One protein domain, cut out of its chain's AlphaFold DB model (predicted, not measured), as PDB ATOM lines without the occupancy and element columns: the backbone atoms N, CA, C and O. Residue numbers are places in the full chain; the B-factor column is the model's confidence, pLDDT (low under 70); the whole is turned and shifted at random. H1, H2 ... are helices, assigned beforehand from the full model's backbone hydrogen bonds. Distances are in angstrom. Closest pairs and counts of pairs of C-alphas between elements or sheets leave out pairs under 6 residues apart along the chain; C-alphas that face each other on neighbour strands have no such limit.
ATOM      1  N   ALA A 153     -32.642  -7.836 -49.394       75.56
ATOM      2  CA  ALA A 153     -32.188  -9.007 -50.144       75.56
ATOM      3  C   ALA A 153     -32.217 -10.303 -49.321       75.56
ATOM      4  O   ALA A 153     -32.559 -11.373 -49.831       75.56
ATOM      5  N   ASP A 154     -31.899 -10.219 -48.034       72.69
ATOM      6  CA  ASP A 154     -31.836 -11.363 -47.136       72.69
ATOM      7  C   ASP A 154     -33.218 -11.875 -46.699       72.69
ATOM      8  O   ASP A 154     -33.459 -13.085 -46.739       72.69
ATOM      9  N   ILE A 155     -34.148 -10.970 -46.370       75.31
ATOM     10  CA  ILE A 155     -35.558 -11.296 -46.079       75.31
ATOM     11  C   ILE A 155     -36.189 -11.971 -47.283       75.31
ATOM     12  O   ILE A 155     -36.801 -13.036 -47.196       75.31
ATOM     13  N   ASN A 156     -35.945 -11.374 -48.433       73.56
ATOM     14  CA  ASN A 156     -36.296 -11.913 -49.712       73.56
ATOM     15  C   ASN A 156     -35.783 -13.359 -49.849       73.56
ATOM     16  O   ASN A 156     -36.560 -14.303 -50.061       73.56
ATOM     17  N   GLN A 157     -34.475 -13.593 -49.765       77.06
ATOM     18  CA  GLN A 157     -33.925 -14.942 -49.942       77.06
ATOM     19  C   GLN A 157     -34.502 -15.943 -48.938       77.06
ATOM     20  O   GLN A 157     -34.751 -17.095 -49.309       77.06
ATOM     21  N   ALA A 158     -34.805 -15.491 -47.722       80.62
ATOM     22  CA  ALA A 158     -35.482 -16.298 -46.726       80.62
ATOM     23  C   ALA A 158     -36.895 -16.720 -47.158       80.62
ATOM     24  O   ALA A 158     -37.196 -17.915 -47.138       80.62
ATOM     25  N   ILE A 159     -37.730 -15.788 -47.630       77.94
ATOM     26  CA  ILE A 159     -39.106 -16.065 -48.079       77.94
ATOM     27  C   ILE A 159     -39.152 -17.171 -49.140       77.94
ATOM     28  O   ILE A 159     -39.947 -18.101 -49.031       77.94
ATOM     29  N   GLU A 160     -38.268 -17.135 -50.138       77.81
ATOM     30  CA  GLU A 160     -38.250 -18.153 -51.202       77.81
ATOM     31  C   GLU A 160     -37.856 -19.538 -50.687       77.81
ATOM     32  O   GLU A 160     -38.397 -20.561 -51.121       77.81
ATOM     33  N   LYS A 161     -36.930 -19.592 -49.726       84.62
ATOM     34  CA  LYS A 161     -36.567 -20.849 -49.066       84.62
ATOM     35  C   LYS A 161     -37.740 -21.401 -48.265       84.62
ATOM     36  O   LYS A 161     -38.002 -22.602 -48.343       84.62
ATOM     37  N   VAL A 162     -38.471 -20.538 -47.562       86.31
ATOM     38  CA  VAL A 162     -39.667 -20.932 -46.813       86.31
ATOM     39  C   VAL A 162     -40.784 -21.394 -47.747       86.31
ATOM     40  O   VAL A 162     -41.310 -22.481 -47.531       86.31
ATOM     41  N   ARG A 163     -41.083 -20.677 -48.841       81.88
ATOM     42  CA  ARG A 163     -42.046 -21.119 -49.870       81.88
ATOM     43  C   ARG A 163     -41.686 -22.486 -50.436       81.88
ATOM     44  O   ARG A 163     -42.537 -23.365 -50.535       81.88
ATOM     45  N   ALA A 164     -40.415 -22.710 -50.764       84.06
ATOM     46  CA  ALA A 164     -39.962 -24.012 -51.242       84.06
ATOM     47  C   ALA A 164     -40.169 -25.129 -50.202       84.06
ATOM     48  O   ALA A 164     -40.479 -26.259 -50.579       84.06
ATOM     49  N   ASN A 165     -40.015 -24.832 -48.910       88.81
ATOM     50  CA  ASN A 165     -40.289 -25.780 -47.829       88.81
ATOM     51  C   ASN A 165     -41.797 -26.011 -47.635       88.81
ATOM     52  O   ASN A 165     -42.205 -27.160 -47.494       88.81
ATOM     53  N   LEU A 166     -42.625 -24.967 -47.740       88.00
ATOM     54  CA  LEU A 166     -44.088 -25.072 -47.726       88.00
ATOM     55  C   LEU A 166     -44.616 -25.937 -48.877       88.00
ATOM     56  O   LEU A 166     -45.466 -26.785 -48.648       88.00
ATOM     57  N   ARG A 167     -44.069 -25.805 -50.094       85.19
ATOM     58  CA  ARG A 167     -44.429 -26.681 -51.228       85.19
ATOM     59  C   ARG A 167     -44.070 -28.147 -50.962       85.19
ATOM     60  O   ARG A 167     -44.820 -29.046 -51.318       85.19
ATOM     61  N   LYS A 168     -42.917 -28.415 -50.335       88.44
ATOM     62  CA  LYS A 168     -42.553 -29.791 -49.939       88.44
ATOM     63  C   LYS A 168     -43.505 -30.334 -48.880       88.44
ATOM     64  O   LYS A 168     -43.848 -31.509 -48.940       88.44
ATOM     65  N   TYR A 169     -43.889 -29.488 -47.929       90.94
ATOM     66  CA  TYR A 169     -44.842 -29.841 -46.892       90.94
ATOM     67  C   TYR A 169     -46.213 -30.174 -47.490       90.94
ATOM     68  O   TYR A 169     -46.717 -31.261 -47.250       90.94
ATOM     69  N   GLU A 170     -46.757 -29.305 -48.338       88.69
ATOM     70  CA  GLU A 170     -48.014 -29.528 -49.061       88.69
ATOM     71  C   GLU A 170     -47.994 -30.824 -49.883       88.69
ATOM     72  O   GLU A 170     -48.905 -31.638 -49.768       88.69
ATOM     73  N   ASN A 171     -46.935 -31.062 -50.663       86.88
ATOM     74  CA  ASN A 171     -46.800 -32.309 -51.419       86.88
ATOM     75  C   ASN A 171     -46.846 -33.535 -50.499       86.88
ATOM     76  O   ASN A 171     -47.500 -34.519 -50.819       86.88
ATOM     77  N   ALA A 172     -46.196 -33.464 -49.336       86.38
ATOM     78  CA  ALA A 172     -46.244 -34.544 -48.359       86.38
ATOM     79  C   ALA A 172     -47.621 -34.692 -47.694       86.38
ATOM     80  O   ALA A 172     -47.966 -35.792 -47.270       86.38
ATOM     81  N   LEU A 173     -48.406 -33.614 -47.593       86.88
ATOM     82  CA  LEU A 173     -49.786 -33.691 -47.118       86.88
ATOM     83  C   LEU A 173     -50.695 -34.396 -48.120       86.88
ATOM     84  O   LEU A 173     -51.539 -35.177 -47.697       86.88
ATOM     85  N   HIS A 174     -50.504 -34.179 -49.424       84.38
ATOM     86  CA  HIS A 174     -51.243 -34.921 -50.449       84.38
ATOM     87  C   HIS A 174     -51.041 -36.438 -50.328       84.38
ATOM     88  O   HIS A 174     -51.997 -37.184 -50.517       84.38
ATOM     89  N   ASP A 175     -49.843 -36.891 -49.947       80.56
ATOM     90  CA  ASP A 175     -49.537 -38.318 -49.768       80.56
ATOM     91  C   ASP A 175     -50.244 -38.950 -48.554       80.56
ATOM     92  O   ASP A 175     -50.410 -40.169 -48.498       80.56
ATOM     93  N   VAL A 176     -50.638 -38.144 -47.562       79.25
ATOM     94  CA  VAL A 176     -51.289 -38.622 -46.328       79.25
ATOM     95  C   VAL A 176     -52.759 -38.222 -46.225       79.25
ATOM     96  O   VAL A 176     -53.421 -38.625 -45.265       79.25
ATOM     97  N   LEU A 177     -53.267 -37.449 -47.189       80.50
ATOM     98  CA  LEU A 177     -54.652 -37.000 -47.263       80.50
ATOM     99  C   LEU A 177     -55.595 -38.200 -47.394       80.50
ATOM    100  O   LEU A 177     -55.362 -39.119 -48.177       80.50
ATOM    101  N   THR A 178     -56.684 -38.175 -46.634       77.44
ATOM    102  CA  THR A 178     -57.748 -39.186 -46.698       77.44
ATOM    103  C   THR A 178     -59.111 -38.523 -46.804       77.44
ATOM    104  O   THR A 178     -59.264 -37.372 -46.401       77.44
ATOM    105  N   ASP A 179     -60.124 -39.261 -47.254       75.31
ATOM    106  CA  ASP A 179     -61.503 -38.757 -47.348       75.31
ATOM    107  C   ASP A 179     -62.045 -38.245 -46.000       75.31
ATOM    108  O   ASP A 179     -62.858 -37.328 -45.962       75.31
ATOM    109  N   ALA A 180     -61.539 -38.778 -44.881       70.81
ATOM    110  CA  ALA A 180     -61.878 -38.328 -43.531       70.81
ATOM    111  C   ALA A 180     -61.380 -36.905 -43.201       70.81
ATOM    112  O   ALA A 180     -61.892 -36.291 -42.265       70.81
ATOM    113  N   ASP A 181     -60.394 -36.393 -43.946       74.25
ATOM    114  CA  ASP A 181     -59.822 -35.050 -43.782       74.25
ATOM    115  C   ASP A 181     -60.594 -33.984 -44.581       74.25
ATOM    116  O   ASP A 181     -60.411 -32.786 -44.350       74.25
ATOM    117  N   ILE A 182     -61.450 -34.408 -45.519       72.69
ATOM    118  CA  ILE A 182     -62.276 -33.517 -46.335       72.69
ATOM    119  C   ILE A 182     -63.498 -33.116 -45.495       72.69
ATOM    120  O   ILE A 182     -64.275 -33.985 -45.091       72.69
ATOM    121  N   PRO A 183     -63.695 -31.819 -45.199       69.25
ATOM    122  CA  PRO A 183     -64.829 -31.396 -44.396       69.25
ATOM    123  C   PRO A 183     -66.126 -31.653 -45.168       69.25
ATOM    124  O   PRO A 183     -66.273 -31.237 -46.319       69.25
ATOM    125  N   ALA A 184     -67.085 -32.318 -44.521       69.44
ATOM    126  CA  ALA A 184     -68.458 -32.307 -44.999       69.44
ATOM    127  C   ALA A 184     -69.014 -30.893 -44.810       69.44
ATOM    128  O   ALA A 184     -68.769 -30.268 -43.779       69.44
ATOM    129  N   TYR A 185     -69.762 -30.382 -45.779       71.38
ATOM    130  CA  TYR A 185     -70.391 -29.071 -45.658       71.38
ATOM    131  C   TYR A 185     -71.835 -29.235 -45.190       71.38
ATOM    132  O   TYR A 185     -72.589 -30.040 -45.741       71.38
ATOM    133  N   GLY A 186     -72.207 -28.489 -44.149       65.88
ATOM    134  CA  GLY A 186     -73.586 -28.401 -43.682       65.88
ATOM    135  C   GLY A 186     -74.487 -27.684 -44.690       65.88
ATOM    136  O   GLY A 186     -74.016 -27.037 -45.627       65.88
ATOM    137  N   ALA A 187     -75.804 -27.756 -44.479       67.50
ATOM    138  CA  ALA A 187     -76.786 -27.042 -45.303       67.50
ATOM    139  C   ALA A 187     -76.624 -25.505 -45.254       67.50
ATOM    140  O   ALA A 187     -77.129 -24.804 -46.125       67.50
ATOM    141  N   ASP A 188     -75.907 -24.984 -44.255       73.25
ATOM    142  CA  ASP A 188     -75.537 -23.576 -44.091       73.25
ATOM    143  C   ASP A 188     -74.200 -23.209 -44.769       73.25
ATOM    144  O   ASP A 188     -73.727 -22.081 -44.634       73.25
ATOM    145  N   GLY A 189     -73.580 -24.154 -45.485       67.06
ATOM    146  CA  GLY A 189     -72.304 -23.964 -46.172       67.06
ATOM    147  C   GLY A 189     -71.090 -23.912 -45.243       67.06
ATOM    148  O   GLY A 189     -69.994 -23.604 -45.712       67.06
ATOM    149  N   LYS A 190     -71.241 -24.213 -43.945       70.44
ATOM    150  CA  LYS A 190     -70.110 -24.264 -43.013       70.44
ATOM    151  C   LYS A 190     -69.468 -25.654 -42.993       70.44
ATOM    152  O   LYS A 190     -70.185 -26.657 -43.075       70.44
ATOM    153  N   PRO A 191     -68.130 -25.739 -42.873       67.62
ATOM    154  CA  PRO A 191     -67.457 -27.016 -42.701       67.62
ATOM    155  C   PRO A 191     -67.876 -27.648 -41.366       67.62
ATOM    156  O   PRO A 191     -67.789 -27.023 -40.311       67.62
ATOM    157  N   ASN A 192     -68.326 -28.899 -41.420       70.06
ATOM    158  CA  ASN A 192     -68.649 -29.739 -40.274       70.06
ATOM    159  C   ASN A 192     -67.628 -30.891 -40.212       70.06
ATOM    160  O   ASN A 192     -67.825 -31.934 -40.849       70.06
ATOM    161  N   PRO A 193     -66.480 -30.691 -39.542       65.56
ATOM    162  CA  PRO A 193     -65.416 -31.684 -39.507       65.56
ATOM    163  C   PRO A 193     -65.851 -32.931 -38.731       65.56
ATOM    164  O   PRO A 193     -66.458 -32.849 -37.664       65.56
ATOM    165  N   SER A 194     -65.506 -34.112 -39.248       66.50
ATOM    166  CA  SER A 194     -65.755 -35.360 -38.527       66.50
ATOM    167  C   SER A 194     -64.877 -35.439 -37.261       66.50
ATOM    168  O   SER A 194     -63.745 -34.946 -37.267       66.50
ATOM    169  N   PRO A 195     -65.310 -36.124 -36.186       67.62
ATOM    170  CA  PRO A 195     -64.456 -36.382 -35.020       67.62
ATOM    171  C   PRO A 195     -63.147 -37.112 -35.371       67.62
ATOM    172  O   PRO A 195     -62.136 -36.965 -34.688       67.62
ATOM    173  N   GLN A 196     -63.150 -37.883 -36.464       68.62
ATOM    174  CA  GLN A 196     -61.974 -38.579 -36.991       68.62
ATOM    175  C   GLN A 196     -60.963 -37.607 -37.622       68.62
ATOM    176  O   GLN A 196     -59.760 -37.850 -37.535       68.62
ATOM    177  N   ALA A 197     -61.425 -36.484 -38.183       69.88
ATOM    178  CA  ALA A 197     -60.568 -35.429 -38.721       69.88
ATOM    179  C   ALA A 197     -59.759 -34.734 -37.613       69.88
ATOM    180  O   ALA A 197     -58.553 -34.536 -37.762       69.88
ATOM    181  N   ALA A 198     -60.385 -34.436 -36.467       70.75
ATOM    182  CA  ALA A 198     -59.704 -33.822 -35.320       70.75
ATOM    183  C   ALA A 198     -58.562 -34.704 -34.783       70.75
ATOM    184  O   ALA A 198     -57.483 -34.212 -34.467       70.75
ATOM    185  N   GLY A 199     -58.735 -36.033 -34.771       75.19
ATOM    186  CA  GLY A 199     -57.676 -36.973 -34.376       75.19
ATOM    187  C   GLY A 199     -56.473 -37.020 -35.331       75.19
ATOM    188  O   GLY A 199     -55.402 -37.497 -34.953       75.19
ATOM    189  N   ARG A 200     -56.618 -36.516 -36.562       84.06
ATOM    190  CA  ARG A 200     -55.582 -36.562 -37.605       84.06
ATOM    191  C   ARG A 200     -54.733 -35.296 -37.690       84.06
ATOM    192  O   ARG A 200     -53.677 -35.332 -38.323       84.06
ATOM    193  N   ILE A 201     -55.093 -34.222 -36.983       88.00
ATOM    194  CA  ILE A 201     -54.315 -32.971 -36.964       88.00
ATOM    195  C   ILE A 201     -52.858 -33.176 -36.517       88.00
ATOM    196  O   ILE A 201     -51.940 -32.543 -37.039       88.00
ATOM    197  N   GLY A 202     -52.608 -34.139 -35.621       86.62
ATOM    198  CA  GLY A 202     -51.256 -34.497 -35.182       86.62
ATOM    199  C   GLY A 202     -50.351 -34.978 -36.325       86.62
ATOM    200  O   GLY A 202     -49.157 -34.682 -36.326       86.62
ATOM    201  N   VAL A 203     -50.906 -35.653 -37.339       87.25
ATOM    202  CA  VAL A 203     -50.159 -36.082 -38.537       87.25
ATOM    203  C   VAL A 203     -49.697 -34.864 -39.339       87.25
ATOM    204  O   VAL A 203     -48.534 -34.786 -39.737       87.25
ATOM    205  N   TYR A 204     -50.585 -33.881 -39.505       90.19
ATOM    206  CA  TYR A 204     -50.316 -32.647 -40.240       90.19
ATOM    207  C   TYR A 204     -49.258 -31.795 -39.535       90.19
ATOM    208  O   TYR A 204     -48.303 -31.358 -40.182       90.19
ATOM    209  N   ARG A 205     -49.371 -31.618 -38.212       89.81
ATOM    210  CA  ARG A 205     -48.387 -30.884 -37.396       89.81
ATOM    211  C   ARG A 205     -47.013 -31.569 -37.398       89.81
ATOM    212  O   ARG A 205     -45.988 -30.905 -37.548       89.81
ATOM    213  N   ASN A 206     -46.968 -32.899 -37.310       88.44
ATOM    214  CA  ASN A 206     -45.709 -33.652 -37.382       88.44
ATOM    215  C   ASN A 206     -45.035 -33.528 -38.753       88.44
ATOM    216  O   ASN A 206     -43.819 -33.333 -38.836       88.44
ATOM    217  N   ALA A 207     -45.814 -33.595 -39.836       89.62
ATOM    218  CA  ALA A 207     -45.303 -33.339 -41.174       89.62
ATOM    219  C   ALA A 207     -44.763 -31.901 -41.294       89.62
ATOM    220  O   ALA A 207     -43.648 -31.718 -41.781       89.62
ATOM    221  N   ALA A 208     -45.465 -30.894 -40.764       89.25
ATOM    222  CA  ALA A 208     -44.995 -29.508 -40.784       89.25
ATOM    223  C   ALA A 208     -43.607 -29.364 -40.146       89.25
ATOM    224  O   ALA A 208     -42.697 -28.819 -40.769       89.25
ATOM    225  N   ARG A 209     -43.405 -29.934 -38.950       87.75
ATOM    226  CA  ARG A 209     -42.115 -29.899 -38.235       87.75
ATOM    227  C   ARG A 209     -40.984 -30.558 -39.030       87.75
ATOM    228  O   ARG A 209     -39.864 -30.059 -39.026       87.75
ATOM    229  N   LYS A 210     -41.280 -31.632 -39.770       88.81
ATOM    230  CA  LYS A 210     -40.309 -32.317 -40.638       88.81
ATOM    231  C   LYS A 210     -39.898 -31.482 -41.856       88.81
ATOM    232  O   LYS A 210     -38.739 -31.529 -42.251       88.81
ATOM    233  N   TYR A 211     -40.832 -30.774 -42.490       89.75
ATOM    234  CA  TYR A 211     -40.571 -30.089 -43.764       89.75
ATOM    235  C   TYR A 211     -40.204 -28.614 -43.607       89.75
ATOM    236  O   TYR A 211     -39.470 -28.076 -44.441       89.75
ATOM    237  N   LEU A 212     -40.673 -27.965 -42.541       86.56
ATOM    238  CA  LEU A 212     -40.365 -26.573 -42.247       86.56
ATOM    239  C   LEU A 212     -39.008 -26.386 -41.570       86.56
ATOM    240  O   LEU A 212     -38.627 -25.241 -41.444       86.56
ATOM    241  N   ASN A 213     -38.239 -27.434 -41.236       84.31
ATOM    242  CA  ASN A 213     -36.819 -27.358 -40.827       84.31
ATOM    243  C   ASN A 213     -36.482 -26.240 -39.812       84.31
ATOM    244  O   ASN A 213     -35.424 -25.622 -39.911       84.31
ATOM    245  N   PHE A 214     -37.392 -25.954 -38.882       87.56
ATOM    246  CA  PHE A 214     -37.190 -24.952 -37.840       87.56
ATOM    247  C   PHE A 214     -36.202 -25.469 -36.787       87.56
ATOM    248  O   PHE A 214     -36.316 -26.613 -36.344       87.56
ATOM    249  N   ASP A 215     -35.270 -24.615 -36.371       87.50
ATOM    250  CA  ASP A 215     -34.273 -24.889 -35.340       87.50
ATOM    251  C   ASP A 215     -34.329 -23.811 -34.238       87.50
ATOM    252  O   ASP A 215     -33.825 -22.700 -34.425       87.50
ATOM    253  N   PRO A 216     -34.916 -24.100 -33.062       80.88
ATOM    254  CA  PRO A 216     -34.989 -23.139 -31.960       80.88
ATOM    255  C   PRO A 216     -33.622 -22.827 -31.326       80.88
ATOM    256  O   PRO A 216     -33.520 -21.889 -30.537       80.88
ATOM    257  N   HIS A 217     -32.574 -23.589 -31.651       85.56
ATOM    258  CA  HIS A 217     -31.225 -23.441 -31.101       85.56
ATOM    259  C   HIS A 217     -30.215 -22.948 -32.141       85.56
ATOM    260  O   HIS A 217     -29.005 -23.116 -31.970       85.56
ATOM    261  N   LEU A 218     -30.707 -22.316 -33.209       84.31
ATOM    262  CA  LEU A 218     -29.891 -21.806 -34.298       84.31
ATOM    263  C   LEU A 218     -28.815 -20.828 -33.779       84.31
ATOM    264  O   LEU A 218     -29.108 -19.692 -33.407       84.31
ATOM    265  N   SER A 219     -27.553 -21.267 -33.781       80.44
ATOM    266  CA  SER A 219     -26.391 -20.485 -33.333       80.44
ATOM    267  C   SER A 219     -25.409 -20.238 -34.482       80.44
ATOM    268  O   SER A 219     -25.235 -21.097 -35.346       80.44
ATOM    269  N   GLY A 220     -24.770 -19.061 -34.514       79.88
ATOM    270  CA  GLY A 220     -23.789 -18.714 -35.556       79.88
ATOM    271  C   GLY A 220     -24.373 -18.591 -36.971       79.88
ATOM    272  O   GLY A 220     -23.649 -18.748 -37.953       79.88
ATOM    273  N   ALA A 221     -25.680 -18.348 -37.084       83.00
ATOM    274  CA  ALA A 221     -26.380 -18.257 -38.355       83.00
ATOM    275  C   ALA A 221     -26.127 -16.939 -39.089       83.00
ATOM    276  O   ALA A 221     -25.958 -15.877 -38.491       83.00
ATOM    277  N   THR A 222     -26.178 -17.001 -40.419       84.00
ATOM    278  CA  THR A 222     -26.223 -15.799 -41.256       84.00
ATOM    279  C   THR A 222     -27.543 -15.040 -41.050       84.00
ATOM    280  O   THR A 222     -28.536 -15.633 -40.606       84.00
ATOM    281  N   PRO A 223     -27.622 -13.747 -41.422       80.69
ATOM    282  CA  PRO A 223     -28.881 -12.994 -41.384       80.69
ATOM    283  C   PRO A 223     -30.024 -13.695 -42.134       80.69
ATOM    284  O   PRO A 223     -31.136 -13.801 -41.622       80.69
ATOM    285  N   ILE A 224     -29.725 -14.288 -43.298       80.88
ATOM    286  CA  ILE A 224     -30.693 -15.062 -44.091       80.88
ATOM    287  C   ILE A 224     -31.188 -16.286 -43.313       80.88
ATOM    288  O   ILE A 224     -32.387 -16.536 -43.268       80.88
ATOM    289  N   GLN A 225     -30.286 -17.064 -42.706       85.56
ATOM    290  CA  GLN A 225     -30.656 -18.259 -41.936       85.56
ATOM    291  C   GLN A 225     -31.506 -17.906 -40.714       85.56
ATOM    292  O   GLN A 225     -32.511 -18.565 -40.461       85.56
ATOM    293  N   THR A 226     -31.140 -16.830 -40.016       85.38
ATOM    294  CA  THR A 226     -31.927 -16.290 -38.903       85.38
ATOM    295  C   THR A 226     -33.335 -15.945 -39.376       85.38
ATOM    296  O   THR A 226     -34.316 -16.386 -38.782       85.38
ATOM    297  N   LYS A 227     -33.454 -15.261 -40.522       83.69
ATOM    298  CA  LYS A 227     -34.753 -14.865 -41.062       83.69
ATOM    299  C   LYS A 227     -35.603 -16.036 -41.550       83.69
ATOM    300  O   LYS A 227     -36.814 -16.036 -41.343       83.69
ATOM    301  N   ILE A 228     -34.982 -17.042 -42.170       87.12
ATOM    302  CA  ILE A 228     -35.642 -18.302 -42.544       87.12
ATOM    303  C   ILE A 228     -36.279 -18.931 -41.302       87.12
ATOM    304  O   ILE A 228     -37.469 -19.246 -41.317       87.12
ATOM    305  N   ASN A 229     -35.499 -19.039 -40.228       88.88
ATOM    306  CA  ASN A 229     -35.919 -19.669 -38.988       88.88
ATOM    307  C   ASN A 229     -37.036 -18.888 -38.278       88.88
ATOM    308  O   ASN A 229     -38.017 -19.484 -37.845       88.88
ATOM    309  N   GLU A 230     -36.944 -17.553 -38.235       86.69
ATOM    310  CA  GLU A 230     -38.008 -16.682 -37.710       86.69
ATOM    311  C   GLU A 230     -39.351 -16.908 -38.421       86.69
ATOM    312  O   GLU A 230     -40.388 -17.045 -37.771       86.69
ATOM    313  N   ILE A 231     -39.350 -16.933 -39.759       84.69
ATOM    314  CA  ILE A 231     -40.579 -17.109 -40.546       84.69
ATOM    315  C   ILE A 231     -41.142 -18.522 -40.332       84.69
ATOM    316  O   ILE A 231     -42.347 -18.681 -40.147       84.69
ATOM    317  N   GLN A 232     -40.286 -19.549 -40.325       89.25
ATOM    318  CA  GLN A 232     -40.702 -20.936 -40.092       89.25
ATOM    319  C   GLN A 232     -41.313 -21.132 -38.703       89.25
ATOM    320  O   GLN A 232     -42.331 -21.811 -38.597       89.25
ATOM    321  N   GLY A 233     -40.741 -20.507 -37.669       88.38
ATOM    322  CA  GLY A 233     -41.288 -20.531 -36.312       88.38
ATOM    323  C   GLY A 233     -42.714 -19.984 -36.260       88.38
ATOM    324  O   GLY A 233     -43.615 -20.675 -35.795       88.38
ATOM    325  N   LYS A 234     -42.956 -18.808 -36.856       86.50
ATOM    326  CA  LYS A 234     -44.302 -18.209 -36.925       86.50
ATOM    327  C   LYS A 234     -45.311 -19.081 -37.670       86.50
ATOM    328  O   LYS A 234     -46.467 -19.170 -37.276       86.50
ATOM    329  N   ILE A 235     -44.889 -19.722 -38.760       87.62
ATOM    330  CA  ILE A 235     -45.748 -20.654 -39.504       87.62
ATOM    331  C   ILE A 235     -46.105 -21.865 -38.639       87.62
ATOM    332  O   ILE A 235     -47.257 -22.290 -38.645       87.62
ATOM    333  N   LEU A 236     -45.142 -22.415 -37.897       89.94
ATOM    334  CA  LEU A 236     -45.400 -23.526 -36.982       89.94
ATOM    335  C   LEU A 236     -46.363 -23.126 -35.860       89.94
ATOM    336  O   LEU A 236     -47.268 -23.897 -35.571       89.94
ATOM    337  N   GLU A 237     -46.230 -21.923 -35.296       87.06
ATOM    338  CA  GLU A 237     -47.177 -21.386 -34.307       87.06
ATOM    339  C   GLU A 237     -48.601 -21.274 -34.878       87.06
ATOM    340  O   GLU A 237     -49.556 -21.701 -34.234       87.06
ATOM    341  N   MET A 238     -48.751 -20.766 -36.108       87.88
ATOM    342  CA  MET A 238     -50.055 -20.708 -36.785       87.88
ATOM    343  C   MET A 238     -50.645 -22.108 -37.023       87.88
ATOM    344  O   MET A 238     -51.838 -22.311 -36.814       87.88
ATOM    345  N   LEU A 239     -49.819 -23.084 -37.417       88.56
ATOM    346  CA  LEU A 239     -50.243 -24.474 -37.641       88.56
ATOM    347  C   LEU A 239     -50.597 -25.214 -36.343       88.56
ATOM    348  O   LEU A 239     -51.490 -26.063 -36.342       88.56
ATOM    349  N   ASP A 240     -49.904 -24.914 -35.243       86.38
ATOM    350  CA  ASP A 240     -50.233 -25.448 -33.920       86.38
ATOM    351  C   ASP A 240     -51.609 -24.939 -33.441       86.38
ATOM    352  O   ASP A 240     -52.269 -25.634 -32.669       86.38
ATOM    353  N   GLY A 241     -52.070 -23.787 -33.949       86.00
ATOM    354  CA  GLY A 241     -53.406 -23.231 -33.711       86.00
ATOM    355  C   GLY A 241     -54.541 -23.804 -34.574       86.00
ATOM    356  O   GLY A 241     -55.694 -23.499 -34.297       86.00
ATOM    357  N   CYS A 242     -54.255 -24.617 -35.599       87.81
ATOM    358  CA  CYS A 242     -55.295 -25.303 -36.379       87.81
ATOM    359  C   CYS A 242     -55.768 -26.550 -35.635       87.81
ATOM    360  O   CYS A 242     -54.937 -27.401 -35.316       87.81
ATOM    361  N   ASP A 243     -57.068 -26.723 -35.433       85.31
ATOM    362  CA  ASP A 243     -57.639 -27.865 -34.711       85.31
ATOM    363  C   ASP A 243     -57.991 -29.036 -35.637       85.31
ATOM    364  O   ASP A 243     -58.105 -30.184 -35.196       85.31
ATOM    365  N   VAL A 244     -58.121 -28.774 -36.941       85.50
ATOM    366  CA  VAL A 244     -58.556 -29.766 -37.933       85.50
ATOM    367  C   VAL A 244     -57.806 -29.646 -39.272       85.50
ATOM    368  O   VAL A 244     -57.395 -28.555 -39.667       85.50
ATOM    369  N   PRO A 245     -57.626 -30.756 -40.019       86.19
ATOM    370  CA  PRO A 245     -56.850 -30.789 -41.265       86.19
ATOM    371  C   PRO A 245     -57.233 -29.752 -42.328       86.19
ATOM    372  O   PRO A 245     -56.366 -29.233 -43.028       86.19
ATOM    373  N   HIS A 246     -58.520 -29.429 -42.469       81.38
ATOM    374  CA  HIS A 246     -58.968 -28.485 -43.493       81.38
ATOM    375  C   HIS A 246     -58.503 -27.044 -43.224       81.38
ATOM    376  O   HIS A 246     -58.203 -26.317 -44.170       81.38
ATOM    377  N   GLU A 247     -58.366 -26.642 -41.956       84.06
ATOM    378  CA  GLU A 247     -57.806 -25.340 -41.576       84.06
ATOM    379  C   GLU A 247     -56.336 -25.238 -41.984       84.06
ATOM    380  O   GLU A 247     -55.905 -24.202 -42.483       84.06
ATOM    381  N   VAL A 248     -55.585 -26.338 -41.870       86.94
ATOM    382  CA  VAL A 248     -54.196 -26.407 -42.341       86.94
ATOM    383  C   VAL A 248     -54.123 -26.200 -43.853       86.94
ATOM    384  O   VAL A 248     -53.271 -25.451 -44.324       86.94
ATOM    385  N   TRP A 249     -55.021 -26.816 -44.627       83.25
ATOM    386  CA  TRP A 249     -55.088 -26.604 -46.078       83.25
ATOM    387  C   TRP A 249     -55.448 -25.162 -46.449       83.25
ATOM    388  O   TRP A 249     -54.861 -24.605 -47.380       83.25
ATOM    389  N   HIS A 250     -56.373 -24.536 -45.719       78.69
ATOM    390  CA  HIS A 250     -56.691 -23.119 -45.898       78.69
ATOM    391  C   HIS A 250     -55.486 -22.229 -45.598       78.69
ATOM    392  O   HIS A 250     -55.077 -21.449 -46.460       78.69
ATOM    393  N   LEU A 251     -54.860 -22.412 -44.435       82.69
ATOM    394  CA  LEU A 251     -53.673 -21.670 -44.033       82.69
ATOM    395  C   LEU A 251     -52.518 -21.871 -45.025       82.69
ATOM    396  O   LEU A 251     -51.842 -20.916 -45.390       82.69
ATOM    397  N   LEU A 252     -52.295 -23.089 -45.526       81.00
ATOM    398  CA  LEU A 252     -51.261 -23.346 -46.531       81.00
ATOM    399  C   LEU A 252     -51.511 -22.609 -47.838       81.00
ATOM    400  O   LEU A 252     -50.563 -22.077 -48.417       81.00
ATOM    401  N   ASN A 253     -52.761 -22.555 -48.292       71.50
ATOM    402  CA  ASN A 253     -53.114 -21.759 -49.457       71.50
ATOM    403  C   ASN A 253     -52.821 -20.275 -49.202       71.50
ATOM    404  O   ASN A 253     -52.173 -19.638 -50.028       71.50
ATOM    405  N   GLU A 254     -53.192 -19.729 -48.047       70.62
ATOM    406  CA  GLU A 254     -52.891 -18.331 -47.718       70.62
ATOM    407  C   GLU A 254     -51.383 -18.055 -47.646       70.62
ATOM    408  O   GLU A 254     -50.892 -17.108 -48.260       70.62
ATOM    409  N   LEU A 255     -50.620 -18.905 -46.957       74.38
ATOM    410  CA  LEU A 255     -49.186 -18.708 -46.752       74.38
ATOM    411  C   LEU A 255     -48.389 -18.881 -48.047       74.38
ATOM    412  O   LEU A 255     -47.503 -18.079 -48.331       74.38
ATOM    413  N   LYS A 256     -48.689 -19.892 -48.870       66.81
ATOM    414  CA  LYS A 256     -47.958 -20.129 -50.127       66.81
ATOM    415  C   LYS A 256     -48.081 -18.961 -51.102       66.81
ATOM    416  O   LYS A 256     -47.104 -18.647 -51.781       66.81
ATOM    417  N   TYR A 257     -49.252 -18.328 -51.142       55.16
ATOM    418  CA  TYR A 257     -49.538 -17.194 -52.021       55.16
ATOM    419  C   TYR A 257     -49.344 -15.835 -51.340       55.16
ATOM    420  O   TYR A 257     -49.484 -14.801 -51.991       55.16
ATOM    421  N   SER A 258     -48.977 -15.807 -50.054       59.44
ATOM    422  CA  SER A 258     -48.664 -14.561 -49.365       59.44
ATOM    423  C   SER A 258     -47.402 -13.944 -49.963       59.44
ATOM    424  O   SER A 258     -46.300 -14.500 -49.897       59.44
TER     425      SER A 258
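What this domain is: This is residues 153 to 258 of the 302 residues of an uncharacterized protein of Paraburkholderia rhizosphaerae (UniProt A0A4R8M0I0). Long H1 runs along a rod-shaped up-and-down bundle, each helix against the one before, with H4 packed on its residues 154 to 162 and H3 and H5 farther along. At one end a long link leads through a short antiparallel pairing, residues 184 to 185 with 191 to 192, to little H2. The 106 printed residues, all helix in class, have five named helices, H1 to H5 in order, and are only just compact, close to loose: radius of gyration of the C-alphas 15.3 A, spans 52 by 23 by 22 A.

How they stand to each other: H1, residues 153 to 176, touches H3, residues 201 to 211, at a steep tilt of 45 degrees, opposite ways; the closest C-alphas, of Tyr 169 and Tyr 211, are 5.3 A apart. H4, residues 223 to 240, touches H1, closest C-alphas Ala 158 and Ile 228 at 4.6 A, and forms a hairpin with H3. H5, residues 245 to 257, touches H1, closest C-alphas Arg 163 and Lys 256 at 6.0 A. H2, residues 195 to 198, is apart from H1 and H4. Every O i to N i+4 pair is within hydrogen-bond range in H3, H4 and H5, and 19 of 20 in H1; H2 is too short for one.

Where its parts are: H1 spans 35.4 A from C-alpha 153 at (-32.188, -9.007, -50.144), H4 25.8 A; H5 ends at C-alpha 257, (-49.538, -17.194, -52.021).

The domain as a whole: The farthest C-alphas, of Ala 187 and Gly 220, are 54.5 A apart. The printed part has no cut; links H1 to H2 and H3 to H4 are long. Low confidence includes residues 193 to 197 and 256 to 258.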